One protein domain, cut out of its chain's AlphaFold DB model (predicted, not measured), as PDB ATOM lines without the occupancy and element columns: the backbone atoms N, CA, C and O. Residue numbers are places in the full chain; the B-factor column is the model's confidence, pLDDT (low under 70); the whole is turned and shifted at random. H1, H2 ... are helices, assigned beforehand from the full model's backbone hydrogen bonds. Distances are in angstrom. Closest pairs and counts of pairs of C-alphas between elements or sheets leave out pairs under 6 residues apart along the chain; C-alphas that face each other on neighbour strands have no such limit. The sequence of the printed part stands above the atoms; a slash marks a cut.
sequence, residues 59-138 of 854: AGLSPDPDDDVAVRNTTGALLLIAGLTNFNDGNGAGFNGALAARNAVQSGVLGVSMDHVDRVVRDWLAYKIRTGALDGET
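AT A GLANCE: This is residues 59 to 138 of the 854 residues of the protein "Carbohydrate-binding protein" of Jiangella aurantiaca (UniProt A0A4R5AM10). Two helices, H1 and H2, cross near their middles as an X, and a third, H3, starts beside this pair and runs away from it as an arm. Residues 126 to 132 stick out at its far end, and a wide loop, residues 83 to 96, joins H1 to H2. The printed part has 80 residues with three named helices, H1, H2 and H3 in that order, and no named strand; the class is all helix. It is only just loose, close to compact, with a radius of gyration of the C-alphas of 14.4 A, and spans 48 by 29 by 16 A, only just flat.

IN THESE COORDINATES: Start at Ala 59 and read on to C-alpha 69 at (82.739, 233.035, 5.180), where H1 begins; it covers residues 69 to 82 and is 19.8 A long. Next find H2, residues 97 to 107, 15.1 A long. Then look for H3, residues 114 to 130, which runs 23.8 A to C-alpha 130 at (107.633, 216.941, -16.794).

HOW THE PARTS SIT: Look first at Gly 76 and Ala 101: their C-alphas, the closest of H1 and H2, are 4.0 A apart. These helices touch, about perpendicular at 82 degrees. H1 touches H3 with residues 80 to 81 alone; the closest C-alphas, of Leu 80 and His 116, are 5.9 A apart, and the helices run the same way at a steep tilt of 49 degrees. H2 and H3 are close but not clearly touching, with the C-alphas of Val 105 and Met 114 closest at 6.7 A. In H1, H2 and H3 every O i to N i+4 pair is within hydrogen-bond range.

THE WHOLE: The C-alphas of Ala 59 and Thr 138, the two farthest apart, are 48.1 A apart. The printed part has no cut. The link from H1 to H2 is long, that from H2 to H3 short. Read the B-factor column: the mean pLDDT of the printed part is 75.2, and residues 59 to 71 and 86 to 95 are under 70.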
ATOM      1  N   ALA A  59      85.957 225.612  13.559       37.12
ATOM      2  CA  ALA A  59      84.959 225.322  12.533       37.12
ATOM      3  C   ALA A  59      85.519 225.379  11.079       37.12
ATOM      4  O   ALA A  59      84.848 225.015  10.138       37.12
ATOM      5  N   GLY A  60      86.773 225.803  10.861       39.56
ATOM      6  CA  GLY A  60      87.475 225.994   9.588       39.56
ATOM      7  C   GLY A  60      88.338 224.858   9.102       39.56
ATOM      8  O   GLY A  60      89.238 225.100   8.296       39.56
ATOM      9  N   LEU A  61      88.068 223.639   9.544       39.28
ATOM     10  CA  LEU A  61      88.416 222.460   8.754       39.28
ATOM     11  C   LEU A  61      87.213 221.573   8.449       39.28
ATOM     12  O   LEU A  61      87.382 220.640   7.671       39.28
ATOM     13  N   SER A  62      86.021 221.878   8.978       41.09
ATOM     14  CA  SER A  62      84.812 221.299   8.412       41.09
ATOM     15  C   SER A  62      84.575 221.999   7.072       41.09
ATOM     16  O   SER A  62      84.494 223.225   7.020       41.09
ATOM     17  N   PRO A  63      84.544 221.282   5.946       43.47
ATOM     18  CA  PRO A  63      84.131 221.843   4.671       43.47
ATOM     19  C   PRO A  63      82.600 221.986   4.632       43.47
ATOM     20  O   PRO A  63      81.998 221.699   3.596       43.47
ATOM     21  N   ASP A  64      81.962 222.381   5.743       49.25
ATOM     22  CA  ASP A  64      80.513 222.515   5.773       49.25
ATOM     23  C   ASP A  64      80.135 223.716   4.885       49.25
ATOM     24  O   ASP A  64      80.628 224.834   5.094       49.25
ATOM     25  N   PRO A  65      79.317 223.530   3.834       47.84
ATOM     26  CA  PRO A  65      78.803 224.649   3.045       47.84
ATOM     27  C   PRO A  65      78.136 225.746   3.887       47.84
ATOM     28  O   PRO A  65      78.129 226.906   3.444       47.84
ATOM     29  N   ASP A  66      77.625 225.386   5.069       50.88
ATOM     30  CA  ASP A  66      76.915 226.269   5.992       50.88
ATOM     31  C   ASP A  66      77.841 227.036   6.963       50.88
ATOM     32  O   ASP A  66      77.376 227.937   7.665       50.88
ATOM     33  N   ASP A  67      79.157 226.776   6.957       58.41
ATOM     34  CA  ASP A  67      80.126 227.495   7.799       58.41
ATOM     35  C   ASP A  67      80.303 228.978   7.402       58.41
ATOM     36  O   ASP A  67      80.126 229.392   6.247       58.41
ATOM     37  N   ASP A  68      80.722 229.824   8.353       66.81
ATOM     38  CA  ASP A  68      80.972 231.259   8.133       66.81
ATOM     39  C   ASP A  68      81.972 231.501   6.969       66.81
ATOM     40  O   ASP A  68      82.905 230.739   6.700       66.81
ATOM     41  N   VAL A  69      81.801 232.594   6.226       68.00
ATOM     42  CA  VAL A  69      82.739 233.035   5.180       68.00
ATOM     43  C   VAL A  69      84.159 233.230   5.731       68.00
ATOM     44  O   VAL A  69      85.129 232.899   5.046       68.00
ATOM     45  N   ALA A  70      84.311 233.741   6.955       67.81
ATOM     46  CA  ALA A  70      85.617 233.919   7.594       67.81
ATOM     47  C   ALA A  70      86.338 232.579   7.806       67.81
ATOM     48  O   ALA A  70      87.548 232.458   7.578       67.81
ATOM     49  N   VAL A  71      85.565 231.563   8.177       68.12
ATOM     50  CA  VAL A  71      86.003 230.190   8.396       68.12
ATOM     51  C   VAL A  71      86.491 229.582   7.077       68.12
ATOM     52  O   VAL A  71      87.661 229.212   6.968       68.12
ATOM     53  N   ARG A  72      85.667 229.644   6.026       72.94
ATOM     54  CA  ARG A  72      86.017 229.163   4.676       72.94
ATOM     55  C   ARG A  72      87.247 229.857   4.089       72.94
ATOM     56  O   ARG A  72      88.123 229.199   3.531       72.94
ATOM     57  N   ASN A  73      87.359 231.180   4.229       77.00
ATOM     58  CA  ASN A  73      88.527 231.931   3.755       77.00
ATOM     59  C   ASN A  73      89.802 231.523   4.509       77.00
ATOM     60  O   ASN A  73      90.870 231.417   3.907       77.00
ATOM     61  N   THR A  74      89.701 231.254   5.812       75.50
ATOM     62  CA  THR A  74      90.828 230.752   6.605       75.50
ATOM     63  C   THR A  74      91.261 229.370   6.118       75.50
ATOM     64  O   THR A  74      92.452 229.161   5.895       75.50
ATOM     65  N   THR A  75      90.324 228.458   5.839       74.81
ATOM     66  CA  THR A  75      90.622 227.157   5.218       74.81
ATOM     67  C   THR A  75      91.347 227.337   3.882       74.81
ATOM     68  O   THR A  75      92.419 226.771   3.677       74.81
ATOM     69  N   GLY A  76      90.833 228.197   2.994       78.75
ATOM     70  CA  GLY A  76      91.475 228.515   1.714       78.75
ATOM     71  C   GLY A  76      92.903 229.057   1.865       78.75
ATOM     72  O   GLY A  76      93.800 228.651   1.122       78.75
ATOM     73  N   ALA A  77      93.141 229.924   2.856       80.25
ATOM     74  CA  ALA A  77      94.473 230.421   3.194       80.25
ATOM     75  C   ALA A  77      95.413 229.278   3.612       80.25
ATOM     76  O   ALA A  77      96.518 229.158   3.082       80.25
ATOM     77  N   LEU A  78      94.969 228.417   4.533       77.81
ATOM     78  CA  LEU A  78      95.755 227.288   5.035       77.81
ATOM     79  C   LEU A  78      96.126 226.311   3.914       77.81
ATOM     80  O   LEU A  78      97.282 225.902   3.836       77.81
ATOM     81  N   LEU A  79      95.193 225.994   3.013       79.50
ATOM     82  CA  LEU A  79      95.442 225.100   1.879       79.50
ATOM     83  C   LEU A  79      96.502 225.671   0.915       79.50
ATOM     84  O   LEU A  79      97.409 224.951   0.487       79.50
ATOM     85  N   LEU A  80      96.450 226.979   0.631       82.50
ATOM     86  CA  LEU A  80      97.481 227.664  -0.161       82.50
ATOM     87  C   LEU A  80      98.850 227.642   0.531       82.50
ATOM     88  O   LEU A  80      99.868 227.411  -0.130       82.50
ATOM     89  N   ILE A  81      98.899 227.869   1.850       79.94
ATOM     90  CA  ILE A  81     100.153 227.841   2.621       79.94
ATOM     91  C   ILE A  81     100.715 226.416   2.715       79.94
ATOM     92  O   ILE A  81     101.935 226.244   2.606       79.94
ATOM     93  N   ALA A  82      99.856 225.402   2.824       77.88
ATOM     94  CA  ALA A  82     100.237 223.994   2.764       77.88
ATOM     95  C   ALA A  82     100.802 223.597   1.388       77.88
ATOM     96  O   ALA A  82     101.609 222.678   1.304       77.88
ATOM     97  N   GLY A  83     100.458 224.341   0.330       80.50
ATOM     98  CA  GLY A  83     100.922 224.076  -1.032       80.50
ATOM     99  C   GLY A  83     100.044 223.079  -1.785       80.50
ATOM    100  O   GLY A  83     100.499 222.494  -2.764       80.50
ATOM    101  N   LEU A  84      98.796 222.879  -1.351       79.88
ATOM    102  CA  LEU A  84      97.877 221.967  -2.018       79.88
ATOM    103  C   LEU A  84      97.499 222.517  -3.404       79.88
ATOM    104  O   LEU A  84      97.055 223.659  -3.528       79.88
ATOM    105  N   THR A  85      97.694 221.708  -4.451       71.19
ATOM    106  CA  THR A  85      97.555 222.147  -5.852       71.19
ATOM    107  C   THR A  85      96.210 221.833  -6.501       71.19
ATOM    108  O   THR A  85      95.937 222.322  -7.596       71.19
ATOM    109  N   ASN A  86      95.376 221.017  -5.858       66.88
ATOM    110  CA  ASN A  86      94.029 220.692  -6.314       66.88
ATOM    111  C   ASN A  86      93.080 220.678  -5.109       66.88
ATOM    112  O   ASN A  86      93.371 220.030  -4.110       66.88
ATOM    113  N   PHE A  87      91.968 221.403  -5.218       64.56
ATOM    114  CA  PHE A  87      90.979 221.592  -4.150       64.56
ATOM    115  C   PHE A  87      89.663 220.849  -4.418       64.56
ATOM    116  O   PHE A  87      88.647 221.194  -3.826       64.56
ATOM    117  N   ASN A  88      89.658 219.904  -5.363       58.91
ATOM    118  CA  ASN A  88      88.467 219.171  -5.770       58.91
ATOM    119  C   ASN A  88      88.762 217.665  -5.763       58.91
ATOM    120  O   ASN A  88      89.622 217.201  -6.516       58.91
ATOM    121  N   ASP A  89      88.049 216.926  -4.921       53.97
ATOM    122  CA  ASP A  89      88.002 215.458  -4.888       53.97
ATOM    123  C   ASP A  89      86.961 214.890  -5.878       53.97
ATOM    124  O   ASP A  89      86.848 213.680  -6.049       53.97
ATOM    125  N   GLY A  90      86.228 215.764  -6.579       50.03
ATOM    126  CA  GLY A  90      85.236 215.394  -7.583       50.03
ATOM    127  C   GLY A  90      83.869 215.006  -7.016       50.03
ATOM    128  O   GLY A  90      82.987 214.684  -7.811       50.03
ATOM    129  N   ASN A  91      83.652 215.063  -5.695       47.47
ATOM    130  CA  ASN A  91      82.386 214.642  -5.075       47.47
ATOM    131  C   ASN A  91      81.319 215.753  -4.998       47.47
ATOM    132  O   ASN A  91      80.192 215.494  -4.583       47.47
ATOM    133  N   GLY A  92      81.641 216.979  -5.425       47.78
ATOM    134  CA  GLY A  92      80.697 218.097  -5.383       47.78
ATOM    135  C   GLY A  92      80.368 218.585  -3.969       47.78
ATOM    136  O   GLY A  92      79.327 219.219  -3.793       47.78
ATOM    137  N   ALA A  93      81.228 218.318  -2.977       50.22
ATOM    138  CA  ALA A  93      81.114 218.886  -1.639       50.22
ATOM    139  C   ALA A  93      80.959 220.413  -1.708       50.22
ATOM    140  O   ALA A  93      81.548 221.096  -2.551       50.22
ATOM    141  N   GLY A  94      80.153 220.960  -0.798       51.59
ATOM    142  CA  GLY A  94      79.772 222.373  -0.780       51.59
ATOM    143  C   GLY A  94      80.926 223.364  -0.557       51.59
ATOM    144  O   GLY A  94      80.753 224.572  -0.741       51.59
ATOM    145  N   PHE A  95      82.123 222.879  -0.220       60.75
ATOM    146  CA  PHE A  95      83.319 223.699  -0.083       60.75
ATOM    147  C   PHE A  95      83.975 224.000  -1.437       60.75
ATOM    148  O   PHE A  95      84.727 223.213  -2.009       60.75
ATOM    149  N   ASN A  96      83.759 225.218  -1.935       71.75
ATOM    150  CA  ASN A  96      84.470 225.720  -3.106       71.75
ATOM    151  C   ASN A  96      85.866 226.237  -2.717       71.75
ATOM    152  O   ASN A  96      86.063 227.437  -2.493       71.75
ATOM    153  N   GLY A  97      86.849 225.334  -2.673       72.75
ATOM    154  CA  GLY A  97      88.222 225.663  -2.281       72.75
ATOM    155  C   GLY A  97      88.890 226.740  -3.146       72.75
ATOM    156  O   GLY A  97      89.680 227.533  -2.640       72.75
ATOM    157  N   ALA A  98      88.525 226.854  -4.429       77.06
ATOM    158  CA  ALA A  98      89.037 227.908  -5.306       77.06
ATOM    159  C   ALA A  98      88.497 229.299  -4.927       77.06
ATOM    160  O   ALA A  98      89.251 230.277  -4.912       77.06
ATOM    161  N   LEU A  99      87.206 229.396  -4.594       81.62
ATOM    162  CA  LEU A  99      86.604 230.637  -4.099       81.62
ATOM    163  C   LEU A  99      87.177 231.017  -2.730       81.62
ATOM    164  O   LEU A  99      87.558 232.170  -2.533       81.62
ATOM    165  N   ALA A 100      87.296 230.046  -1.824       80.38
ATOM    166  CA  ALA A 100      87.909 230.231  -0.513       80.38
ATOM    167  C   ALA A 100      89.352 230.752  -0.624       80.38
ATOM    168  O   ALA A 100      89.696 231.761  -0.011       80.38
ATOM    169  N   ALA A 101      90.180 230.127  -1.467       83.06
ATOM    170  CA  ALA A 101      91.559 230.544  -1.721       83.06
ATOM    171  C   ALA A 101      91.643 231.957  -2.329       83.06
ATOM    172  O   ALA A 101      92.466 232.771  -1.909       83.06
ATOM    173  N   ARG A 102      90.765 232.287  -3.284       88.12
ATOM    174  CA  ARG A 102      90.681 233.640  -3.858       88.12
ATOM    175  C   ARG A 102      90.359 234.678  -2.785       88.12
ATOM    176  O   ARG A 102      91.057 235.685  -2.683       88.12
ATOM    177  N   ASN A 103      89.309 234.443  -2.003       88.50
ATOM    178  CA  ASN A 103      88.863 235.371  -0.969       88.50
ATOM    179  C   ASN A 103      89.919 235.535   0.132       88.50
ATOM    180  O   ASN A 103      90.133 236.645   0.619       88.50
ATOM    181  N   ALA A 104      90.621 234.458   0.488       86.62
ATOM    182  CA  ALA A 104      91.745 234.481   1.417       86.62
ATOM    183  C   ALA A 104      92.853 235.444   0.968       86.62
ATOM    184  O   ALA A 104      93.282 236.301   1.736       86.62
ATOM    185  N   VAL A 105      93.262 235.360  -0.303       91.38
ATOM    186  CA  VAL A 105      94.269 236.261  -0.893       91.38
ATOM    187  C   VAL A 105      93.762 237.699  -0.958       91.38
ATOM    188  O   VAL A 105      94.509 238.622  -0.650       91.38
ATOM    189  N   GLN A 106      92.493 237.906  -1.319       92.19
ATOM    190  CA  GLN A 106      91.901 239.248  -1.381       92.19
ATOM    191  C   GLN A 106      91.792 239.918  -0.005       92.19
ATOM    192  O   GLN A 106      91.969 241.129   0.100       92.19
ATOM    193  N   SER A 107      91.499 239.140   1.037       85.62
ATOM    194  CA  SER A 107      91.375 239.623   2.417       85.62
ATOM    195  C   SER A 107      92.705 239.666   3.174       85.62
ATOM    196  O   SER A 107      92.781 240.289   4.230       85.62
ATOM    197  N   GLY A 108      93.757 239.023   2.654       83.12
ATOM    198  CA  GLY A 108      95.057 238.917   3.317       83.12
ATOM    199  C   GLY A 108      95.029 238.073   4.596       83.12
ATOM    200  O   GLY A 108      95.910 238.220   5.447       83.12
ATOM    201  N   VAL A 109      94.026 237.201   4.759       79.00
ATOM    202  CA  VAL A 109      93.887 236.319   5.929       79.00
ATOM    203  C   VAL A 109      95.148 235.468   6.087       79.00
ATOM    204  O   VAL A 109      95.646 234.885   5.128       79.00
ATOM    205  N   LEU A 110      95.709 235.435   7.299       74.12
ATOM    206  CA  LEU A 110      96.980 234.763   7.612       74.12
ATOM    207  C   LEU A 110      98.192 235.243   6.782       74.12
ATOM    208  O   LEU A 110      99.229 234.581   6.761       74.12
ATOM    209  N   GLY A 111      98.095 236.406   6.129       80.50
ATOM    210  CA  GLY A 111      99.169 236.971   5.311       80.50
ATOM    211  C   GLY A 111      99.379 236.264   3.971       80.50
ATOM    212  O   GLY A 111     100.443 236.418   3.369       80.50
ATOM    213  N   VAL A 112      98.402 235.481   3.496       84.38
ATOM    214  CA  VAL A 112      98.487 234.873   2.163       84.38
ATOM    215  C   VAL A 112      98.436 235.931   1.067       84.38
ATOM    216  O   VAL A 112      97.803 236.977   1.194       84.38
ATOM    217  N   SER A 113      99.129 235.649  -0.029       90.38
ATOM    218  CA  SER A 113      99.350 236.571  -1.143       90.38
ATOM    219  C   SER A 113      99.339 235.814  -2.468       90.38
ATOM    220  O   SER A 113      99.334 234.579  -2.495       90.38
ATOM    221  N   MET A 114      99.414 236.553  -3.577       93.75
ATOM    222  CA  MET A 114      99.602 235.960  -4.903       93.75
ATOM    223  C   MET A 114     100.872 235.104  -5.007       93.75
ATOM    224  O   MET A 114     100.871 234.155  -5.780       93.75
ATOM    225  N   ASP A 115     101.900 235.332  -4.183       91.12
ATOM    226  CA  ASP A 115     103.106 234.487  -4.185       91.12
ATOM    227  C   ASP A 115     102.792 233.030  -3.804       91.12
ATOM    228  O   ASP A 115     103.405 232.091  -4.317       91.12
ATOM    229  N   HIS A 116     101.813 232.822  -2.915       88.81
ATOM    230  CA  HIS A 116     101.372 231.485  -2.519       88.81
ATOM    231  C   HIS A 116     100.634 230.785  -3.663       88.81
ATOM    232  O   HIS A 116     100.849 229.595  -3.901       88.81
ATOM    233  N   VAL A 117      99.810 231.539  -4.398       89.25
ATOM    234  CA  VAL A 117      99.125 231.062  -5.605       89.25
ATOM    235  C   VAL A 117     100.148 230.710  -6.684       89.25
ATOM    236  O   VAL A 117     100.108 229.610  -7.229       89.25
ATOM    237  N   ASP A 118     101.116 231.591  -6.941       91.50
ATOM    238  CA  ASP A 118     102.172 231.385  -7.933       91.50
ATOM    239  C   ASP A 118     103.022 230.149  -7.624       91.50
ATOM    240  O   ASP A 118     103.414 229.429  -8.545       91.50
ATOM    241  N   ARG A 119     103.298 229.869  -6.344       88.50
ATOM    242  CA  ARG A 119     103.982 228.639  -5.918       88.50
ATOM    243  C   ARG A 119     103.177 227.396  -6.301       88.50
ATOM    244  O   ARG A 119     103.698 226.536  -7.003       88.50
ATOM    245  N   VAL A 120     101.909 227.341  -5.896       86.50
ATOM    246  CA  VAL A 120     101.006 226.214  -6.176       86.50
ATOM    247  C   VAL A 120     100.839 225.984  -7.686       86.50
ATOM    248  O   VAL A 120     100.947 224.859  -8.177       86.50
ATOM    249  N   VAL A 121     100.637 227.058  -8.451       88.06
ATOM    250  CA  VAL A 121     100.509 226.992  -9.914       88.06
ATOM    251  C   VAL A 121     101.814 226.531 -10.561       88.06
ATOM    252  O   VAL A 121     101.784 225.734 -11.499       88.06
ATOM    253  N   ARG A 122     102.969 226.992 -10.069       90.56
ATOM    254  CA  ARG A 122     104.281 226.566 -10.570       90.56
ATOM    255  C   ARG A 122     104.494 225.068 -10.391       90.56
ATOM    256  O   ARG A 122     104.994 224.448 -11.326       90.56
ATOM    257  N   ASP A 123     104.099 224.494  -9.260       86.31
ATOM    258  CA  ASP A 123     104.227 223.054  -9.012       86.31
ATOM    259  C   ASP A 123     103.348 222.245  -9.979       86.31
ATOM    260  O   ASP A 123     103.816 221.291 -10.609       86.31
ATOM    261  N   TRP A 124     102.111 222.696 -10.213       85.94
ATOM    262  CA  TRP A 124     101.213 222.084 -11.196       85.94
ATOM    263  C   TRP A 124     101.729 222.199 -12.639       85.94
ATOM    264  O   TRP A 124     101.692 221.234 -13.407       85.94
ATOM    265  N   LEU A 125     102.256 223.364 -13.024       90.56
ATOM    266  CA  LEU A 125     102.874 223.558 -14.336       90.56
ATOM    267  C   LEU A 125     104.143 222.717 -14.487       90.56
ATOM    268  O   LEU A 125     104.346 222.121 -15.540       90.56
ATOM    269  N   ALA A 126     104.973 222.612 -13.447       90.81
ATOM    270  CA  ALA A 126     106.159 221.763 -13.455       90.81
ATOM    271  C   ALA A 126     105.786 220.289 -13.651       90.81
ATOM    272  O   ALA A 126     106.443 219.600 -14.432       90.81
ATOM    273  N   TYR A 127     104.712 219.817 -13.010       88.69
ATOM    274  CA  TYR A 127     104.152 218.492 -13.270       88.69
ATOM    275  C   TYR A 127     103.750 218.334 -14.744       88.69
ATOM    276  O   TYR A 127     104.227 217.411 -15.403       88.69
ATOM    277  N   LYS A 128     102.960 219.265 -15.296       87.44
ATOM    278  CA  LYS A 128     102.536 219.225 -16.709       87.44
ATOM    279  C   LYS A 128     103.700 219.270 -17.703       87.44
ATOM    280  O   LYS A 128     103.649 218.595 -18.724       87.44
ATOM    281  N   ILE A 129     104.746 220.044 -17.418       89.75
ATOM    282  CA  ILE A 129     105.958 220.101 -18.247       89.75
ATOM    283  C   ILE A 129     106.704 218.766 -18.174       89.75
ATOM    284  O   ILE A 129     107.084 218.213 -19.198       89.75
ATOM    285  N   ARG A 130     106.897 218.205 -16.973       89.75
ATOM    286  CA  ARG A 130     107.633 216.941 -16.794       89.75
ATOM    287  C   ARG A 130     106.932 215.741 -17.426       89.75
ATOM    288  O   ARG A 130     107.614 214.802 -17.820       89.75
ATOM    289  N   THR A 131     105.603 215.762 -17.502       87.44
ATOM    290  CA  THR A 131     104.810 214.732 -18.191       87.44
ATOM    291  C   THR A 131     104.678 214.983 -19.696       87.44
ATOM    292  O   THR A 131     104.093 214.163 -20.399       87.44
ATOM    293  N   GLY A 132     105.202 216.107 -20.198       86.94
ATOM    294  CA  GLY A 132     105.064 216.535 -21.588       86.94
ATOM    295  C   GLY A 132     103.630 216.892 -21.982       86.94
ATOM    296  O   GLY A 132     103.293 216.928 -23.164       86.94
ATOM    297  N   ALA A 133     102.743 217.148 -21.016       85.62
ATOM    298  CA  ALA A 133     101.348 217.509 -21.277       85.62
ATOM    299  C   ALA A 133     101.206 218.863 -22.004       85.62
ATOM    300  O   ALA A 133     100.145 219.156 -22.550       85.62
ATOM    301  N   LEU A 134     102.262 219.688 -22.006       87.81
ATOM    302  CA  LEU A 134     102.323 220.968 -22.723       87.81
ATOM    303  C   LEU A 134     103.104 220.893 -24.045       87.81
ATOM    304  O   LEU A 134     103.169 221.885 -24.765       87.81
ATOM    305  N   ASP A 135     103.664 219.731 -24.382       87.81
ATOM    306  CA  ASP A 135     104.588 219.568 -25.512       87.81
ATOM    307  C   ASP A 135     103.854 219.315 -26.848       87.81
ATOM    308  O   ASP A 135     104.477 219.101 -27.893       87.81
ATOM    309  N   GLY A 136     102.515 219.333 -26.834       85.62
ATOM    310  CA  GLY A 136     101.683 219.099 -28.014       85.62
ATOM    311  C   GLY A 136     102.017 217.763 -28.683       85.62
ATOM    312  O   GLY A 136     102.147 216.743 -28.009       85.62
ATOM    313  N   GLU A 137     102.182 217.781 -30.004       82.56
ATOM    314  CA  GLU A 137     102.509 216.602 -30.820       82.56
ATOM    315  C   GLU A 137     103.942 216.082 -30.615       82.56
ATOM    316  O   GLU A 137     104.258 214.973 -31.037       82.56
ATOM    317  N   THR A 138     104.824 216.847 -29.958       84.88
ATOM    318  CA  THR A 138     106.193 216.380 -29.674       84.88
ATOM    319  C   THR A 138     106.254 215.401 -28.501       84.88
ATOM    320  O   THR A 138     107.239 214.673 -28.364       84.88
TER     321      THR A 138